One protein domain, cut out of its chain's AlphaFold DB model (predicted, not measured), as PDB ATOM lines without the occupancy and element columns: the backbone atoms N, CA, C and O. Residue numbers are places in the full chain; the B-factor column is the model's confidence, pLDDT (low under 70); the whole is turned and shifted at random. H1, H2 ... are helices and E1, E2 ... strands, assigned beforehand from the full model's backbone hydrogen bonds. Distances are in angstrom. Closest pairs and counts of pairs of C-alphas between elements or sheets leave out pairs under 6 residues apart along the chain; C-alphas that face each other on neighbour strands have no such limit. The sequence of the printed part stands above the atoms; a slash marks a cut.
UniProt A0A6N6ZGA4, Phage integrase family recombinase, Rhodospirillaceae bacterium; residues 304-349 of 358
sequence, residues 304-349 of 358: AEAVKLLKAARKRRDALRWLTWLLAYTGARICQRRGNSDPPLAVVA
ATOM      1  N   ALA A 304      22.329  -0.546 210.395       83.56
ATOM      2  CA  ALA A 304      21.673  -0.358 211.687       83.56
ATOM      3  C   ALA A 304      20.290   0.319 211.562       83.56
ATOM      4  O   ALA A 304      19.324  -0.091 212.216       83.56
ATOM      5  N   GLU A 305      20.166   1.334 210.702       83.56
ATOM      6  CA  GLU A 305      18.892   2.005 210.417       83.56
ATOM      7  C   GLU A 305      17.920   1.076 209.678       83.56
ATOM      8  O   GLU A 305      16.736   1.032 210.019       83.56
ATOM      9  N   ALA A 306      18.415   0.288 208.719       85.50
ATOM     10  CA  ALA A 306      17.624  -0.689 207.979       85.50
ATOM     11  C   ALA A 306      17.076  -1.789 208.905       85.50
ATOM     12  O   ALA A 306      15.879  -2.082 208.872       85.50
ATOM     13  N   VAL A 307      17.901  -2.331 209.806       87.75
ATOM     14  CA  VAL A 307      17.471  -3.307 210.821       87.75
ATOM     15  C   VAL A 307      16.405  -2.709 211.739       87.75
ATOM     16  O   VAL A 307      15.399  -3.362 212.030       87.75
ATOM     17  N   LYS A 308      16.576  -1.455 212.180       91.25
ATOM     18  CA  LYS A 308      15.578  -0.757 213.006       91.25
ATOM     19  C   LYS A 308      14.246  -0.613 212.266       91.25
ATOM     20  O   LYS A 308      13.190  -0.869 212.849       91.25
ATOM     21  N   LEU A 309      14.298  -0.263 210.984       87.44
ATOM     22  CA  LEU A 309      13.131  -0.094 210.124       87.44
ATOM     23  C   LEU A 309      12.415  -1.430 209.855       87.44
ATOM     24  O   LEU A 309      11.192  -1.495 209.970       87.44
ATOM     25  N   LEU A 310      13.148  -2.519 209.610       89.00
ATOM     26  CA  LEU A 310      12.587  -3.864 209.417       89.00
ATOM     27  C   LEU A 310      11.971  -4.440 210.701       89.00
ATOM     28  O   LEU A 310      10.879  -5.020 210.665       89.00
ATOM     29  N   LYS A 311      12.612  -4.224 211.857       91.31
ATOM     30  CA  LYS A 311      12.051  -4.576 213.175       91.31
ATOM     31  C   LYS A 311      10.767  -3.797 213.464       91.31
ATOM     32  O   LYS A 311       9.805  -4.375 213.966       91.31
ATOM     33  N   ALA A 312      10.722  -2.508 213.119       90.19
ATOM     34  CA  ALA A 312       9.512  -1.698 213.243       90.19
ATOM     35  C   ALA A 312       8.405  -2.181 212.290       90.19
ATOM     36  O   ALA A 312       7.261  -2.337 212.715       90.19
ATOM     37  N   ALA A 313       8.743  -2.506 211.038       89.62
ATOM     38  CA  ALA A 313       7.801  -3.049 210.061       89.62
ATOM     39  C   ALA A 313       7.185  -4.381 210.524       89.62
ATOM     40  O   ALA A 313       5.991  -4.601 210.343       89.62
ATOM     41  N   ARG A 314       7.960  -5.244 211.200       89.62
ATOM     42  CA  ARG A 314       7.491  -6.528 211.764       89.62
ATOM     43  C   ARG A 314       6.351  -6.361 212.779       89.62
ATOM     44  O   ARG A 314       5.503  -7.243 212.875       89.62
ATOM     45  N   LYS A 315       6.330  -5.243 213.516       90.81
ATOM     46  CA  LYS A 315       5.300  -4.931 214.524       90.81
ATOM     47  C   LYS A 315       3.995  -4.415 213.911       90.81
ATOM     48  O   LYS A 315       2.987  -4.355 214.609       90.81
ATOM     49  N   ARG A 316       3.996  -4.036 212.629       88.25
ATOM     50  CA  ARG A 316       2.792  -3.558 211.944       88.25
ATOM     51  C   ARG A 316       1.893  -4.726 211.524       88.25
ATOM     52  O   ARG A 316       2.364  -5.841 211.294       88.25
ATOM     53  N   ARG A 317       0.589  -4.460 211.410       86.31
ATOM     54  CA  ARG A 317      -0.430  -5.427 210.950       86.31
ATOM     55  C   ARG A 317      -0.940  -5.145 209.531       86.31
ATOM     56  O   ARG A 317      -1.703  -5.936 208.998       86.31
ATOM     57  N   ASP A 318      -0.522  -4.036 208.930       84.94
ATOM     58  CA  ASP A 318      -0.928  -3.607 207.594       84.94
ATOM     59  C   ASP A 318       0.036  -4.100 206.500       84.94
ATOM     60  O   ASP A 318       1.115  -4.634 206.772       84.94
ATOM     61  N   ALA A 319      -0.340  -3.887 205.234       80.94
ATOM     62  CA  ALA A 319       0.442  -4.291 204.062       80.94
ATOM     63  C   ALA A 319       1.875  -3.723 204.050       80.94
ATOM     64  O   ALA A 319       2.772  -4.313 203.446       80.94
ATOM     65  N   LEU A 320       2.116  -2.614 204.761       81.19
ATOM     66  CA  LEU A 320       3.443  -2.021 204.912       81.19
ATOM     67  C   LEU A 320       4.428  -2.952 205.624       81.19
ATOM     68  O   LEU A 320       5.617  -2.876 205.330       81.19
ATOM     69  N   ARG A 321       3.961  -3.875 206.481       85.44
ATOM     70  CA  ARG A 321       4.818  -4.933 207.032       85.44
ATOM     71  C   ARG A 321       5.488  -5.704 205.901       85.44
ATOM     72  O   ARG A 321       6.706  -5.671 205.775       85.44
ATOM     73  N   TRP A 322       4.706  -6.386 205.073       84.44
ATOM     74  CA  TRP A 322       5.240  -7.263 204.031       84.44
ATOM     75  C   TRP A 322       5.932  -6.485 202.916       84.44
ATOM     76  O   TRP A 322       6.982  -6.912 202.442       84.44
ATOM     77  N   LEU A 323       5.410  -5.308 202.561       84.88
ATOM     78  CA  LEU A 323       5.995  -4.456 201.532       84.88
ATOM     79  C   LEU A 323       7.430  -4.040 201.882       84.88
ATOM     80  O   LEU A 323       8.320  -4.168 201.049       84.88
ATOM     81  N   THR A 324       7.686  -3.583 203.112       86.62
ATOM     82  CA  THR A 324       9.036  -3.173 203.526       86.62
ATOM     83  C   THR A 324      10.032  -4.334 203.479       86.62
ATOM     84  O   THR A 324      11.157  -4.147 203.019       86.62
ATOM     85  N   TRP A 325       9.615  -5.535 203.897       86.25
ATOM     86  CA  TRP A 325      10.452  -6.737 203.824       86.25
ATOM     87  C   TRP A 325      10.746  -7.151 202.375       86.25
ATOM     88  O   TRP A 325      11.895  -7.438 202.049       86.25
ATOM     89  N   LEU A 326       9.743  -7.111 201.493       86.19
ATOM     90  CA  LEU A 326       9.913  -7.421 200.072       86.19
ATOM     91  C   LEU A 326      10.867  -6.442 199.382       86.19
ATOM     92  O   LEU A 326      11.737  -6.874 198.632       86.19
ATOM     93  N   LEU A 327      10.751  -5.138 199.647       85.12
ATOM     94  CA  LEU A 327      11.627  -4.126 199.042       85.12
ATOM     95  C   LEU A 327      13.075  -4.259 199.510       85.12
ATOM     96  O   LEU A 327      13.984  -4.093 198.702       85.12
ATOM     97  N   ALA A 328      13.283  -4.575 200.791       85.62
ATOM     98  CA  ALA A 328      14.618  -4.777 201.342       85.62
ATOM     99  C   ALA A 328      15.318  -5.999 200.729       85.62
ATOM    100  O   ALA A 328      16.510  -5.931 200.456       85.62
ATOM    101  N   TYR A 329      14.581  -7.086 200.476       83.38
ATOM    102  CA  TYR A 329      15.140  -8.308 199.890       83.38
ATOM    103  C   TYR A 329      15.324  -8.238 198.371       83.38
ATOM    104  O   TYR A 329      16.296  -8.766 197.845       83.38
ATOM    105  N   THR A 330      14.377  -7.630 197.655       81.94
ATOM    106  CA  THR A 330      14.340  -7.686 196.182       81.94
ATOM    107  C   THR A 330      14.940  -6.458 195.506       81.94
ATOM    108  O   THR A 330      15.234  -6.503 194.315       81.94
ATOM    109  N   GLY A 331      15.066  -5.331 196.216       78.19
ATOM    110  CA  GLY A 331      15.476  -4.053 195.621       78.19
ATOM    111  C   GLY A 331      14.496  -3.505 194.573       78.19
ATOM    112  O   GLY A 331      14.810  -2.552 193.857       78.19
ATOM    113  N   ALA A 332      13.309  -4.098 194.450       75.06
ATOM    114  CA  ALA A 332      12.349  -3.736 193.425       75.06
ATOM    115  C   ALA A 332      11.691  -2.376 193.705       75.06
ATOM    116  O   ALA A 332      11.603  -1.897 194.836       75.06
ATOM    117  N   ARG A 333      11.215  -1.719 192.645       68.94
ATOM    118  CA  ARG A 333      10.559  -0.409 192.747       68.94
ATOM    119  C   ARG A 333       9.081  -0.581 193.080       68.94
ATOM    120  O   ARG A 333       8.395  -1.382 192.450       68.94
ATOM    121  N   ILE A 334       8.576   0.233 194.010       73.00
ATOM    122  CA  ILE A 334       7.131   0.346 194.233       73.00
ATOM    123  C   ILE A 334       6.510   1.032 193.015       73.00
ATOM    124  O   ILE A 334       6.760   2.213 192.762       73.00
ATOM    125  N   CYS A 335       5.661   0.305 192.296       57.75
ATOM    126  CA  CYS A 335       4.810   0.849 191.250       57.75
ATOM    127  C   CYS A 335       3.350   0.569 191.617       57.75
ATOM    128  O   CYS A 335       2.959  -0.579 191.812       57.75
ATOM    129  N   GLN A 336       2.523   1.612 191.693       50.69
ATOM    130  CA  GLN A 336       1.078   1.438 191.819       50.69
ATOM    131  C   GLN A 336       0.490   1.196 190.425       50.69
ATOM    132  O   GLN A 336       0.598   2.060 189.553       50.69
ATOM    133  N   ARG A 337      -0.135   0.034 190.213       44.19
ATOM    134  CA  ARG A 337      -0.925  -0.263 189.012       44.19
ATOM    135  C   ARG A 337      -2.401  -0.241 189.409       44.19
ATOM    136  O   ARG A 337      -2.794  -0.983 190.299       44.19
ATOM    137  N   ARG A 338      -3.218   0.610 188.780       39.09
ATOM    138  CA  ARG A 338      -4.682   0.457 188.820       39.09
ATOM    139  C   ARG A 338      -5.068  -0.429 187.638       39.09
ATOM    140  O   ARG A 338      -4.887  -0.014 186.499       39.09
ATOM    141  N   GLY A 339      -5.483  -1.662 187.907       40.00
ATOM    142  CA  GLY A 339      -6.192  -2.511 186.944       40.00
ATOM    143  C   GLY A 339      -7.693  -2.370 187.183       40.00
ATOM    144  O   GLY A 339      -8.100  -2.161 188.321       40.00
ATOM    145  N   ASN A 340      -8.503  -2.432 186.129       39.44
ATOM    146  CA  ASN A 340      -9.910  -2.014 186.153       39.44
ATOM    147  C   ASN A 340     -10.886  -3.019 186.810       39.44
ATOM    148  O   ASN A 340     -12.087  -2.902 186.596       39.44
ATOM    149  N   SER A 341     -10.411  -4.000 187.585       43.88
ATOM    150  CA  SER A 341     -11.286  -5.049 188.141       43.88
ATOM    151  C   SER A 341     -10.733  -5.824 189.351       43.88
ATOM    152  O   SER A 341     -11.356  -6.795 189.751       43.88
ATOM    153  N   ASP A 342      -9.635  -5.388 189.982       42.25
ATOM    154  CA  ASP A 342      -9.079  -6.029 191.191       42.25
ATOM    155  C   ASP A 342      -8.695  -4.981 192.254       42.25
ATOM    156  O   ASP A 342      -8.368  -3.840 191.895       42.25
ATOM    157  N   PRO A 343      -8.694  -5.327 193.563       43.94
ATOM    158  CA  PRO A 343      -8.199  -4.437 194.613       43.94
ATOM    159  C   PRO A 343      -6.757  -3.985 194.309       43.94
ATOM    160  O   PRO A 343      -6.017  -4.688 193.621       43.94
ATOM    161  N   PRO A 344      -6.323  -2.804 194.793       43.16
ATOM    162  CA  PRO A 344      -5.047  -2.206 194.407       43.16
ATOM    163  C   PRO A 344      -3.859  -3.086 194.822       43.16
ATOM    164  O   PRO A 344      -3.347  -2.989 195.935       43.16
ATOM    165  N   LEU A 345      -3.388  -3.932 193.905       45.78
ATOM    166  CA  LEU A 345      -2.193  -4.745 194.086       45.78
ATOM    167  C   LEU A 345      -0.953  -3.862 193.900       45.78
ATOM    168  O   LEU A 345      -0.716  -3.279 192.837       45.78
ATOM    169  N   ALA A 346      -0.132  -3.763 194.946       43.50
ATOM    170  CA  ALA A 346       1.212  -3.218 194.828       43.50
ATOM    171  C   ALA A 346       2.063  -4.217 194.031       43.50
ATOM    172  O   ALA A 346       2.473  -5.253 194.549       43.50
ATOM    173  N   VAL A 347       2.316  -3.921 192.755       47.94
ATOM    174  CA  VAL A 347       3.168  -4.763 191.915       47.94
ATOM    175  C   VAL A 347       4.619  -4.403 192.207       47.94
ATOM    176  O   VAL A 347       5.115  -3.344 191.815       47.94
ATOM    177  N   VAL A 348       5.302  -5.304 192.902       45.41
ATOM    178  CA  VAL A 348       6.756  -5.305 193.032       45.41
ATOM    179  C   VAL A 348       7.300  -5.871 191.718       45.41
ATOM    180  O   VAL A 348       7.273  -7.078 191.490       45.41
ATOM    181  N   ALA A 349       7.683  -4.991 190.788       41.41
ATOM    182  CA  ALA A 349       8.160  -5.409 189.470       41.41
ATOM    183  C   ALA A 349       9.422  -6.279 189.622       41.41
ATOM    184  O   ALA A 349      10.477  -5.771 189.997       41.41
TER     185      ALA A 349
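This is residues 304 to 349 of the 358 residues of the protein "Phage integrase family recombinase" of Rhodospirillaceae bacterium (UniProt A0A6N6ZGA4). Two short helices, H1 and H2, make a V that is closed at the tight link between them, and a loose loop with two very short strands, E1 and E2, extends from H2 on the side away from H1. The whole is a flat, loose chain path, with H1 at one end, H2 in the middle and the turn around Ser 341 at the other end. The printed part has 46 residues, with named elements in the order H1, H2, E1, E2; the two strands form one antiparallel sheet of order E1 - E2, and the class is mixed, helices and strands. The radius of gyration of the C-alphas is 12.2 A, and the C-alphas span 40 by 22 by 11 A.

H1, residues 304 to 314, begins with C-alpha 304 at (21.673, -0.358, 211.687) and is 15.5 A long from first to last C-alpha. H2, residues 319 to 330, is 16.3 A long and ends with C-alpha 330 at (14.340, -7.686, 196.182). E1, residues 334 to 336, is 6.6 A long. E2, residues 346 to 348, is 6.2 A long and ends with C-alpha 348 at (6.756, -5.305, 193.032).

H1 and H2 form a helical hairpin and touch, the closest C-alphas being those of Ala 313 and Arg 321, 4.7 A apart. H2 touches H1 with residues 320 to 325 alone. The two helices run opposite ways at a steep tilt of 41 degrees. In both helices every O i to N i+4 pair is within hydrogen-bond range. Between H2 and E1 the closest C-alphas, those of Leu 327 and Ile 334, are 8.0 A apart. Between H2 and E2 they are those of Leu 327 and Val 348, 7.8 A apart. E1 and E2 form a hairpin of antiparallel strands, with 140 degrees between their directions. C-alphas 335 and 347 face each other at 5.9 A, and C-alphas 336 and 346 at 5.5 A. No backbone N and O across this strand pair are within hydrogen-bond range. H1 is apart from both E1 and E2.

The two C-alphas farthest apart are those of Ala 304 and Ser 341, at 40.8 A. The printed part runs from residue 304 to 349 with no cut. The links H1 to H2 and H2 to E1 are tight, the link E1 to E2 of 9 residues is short, and no link is long. The mean pLDDT of the printed part is 71.6, and residue 333 and residues 335 to 349 are under 70; E2 has a mean of 46.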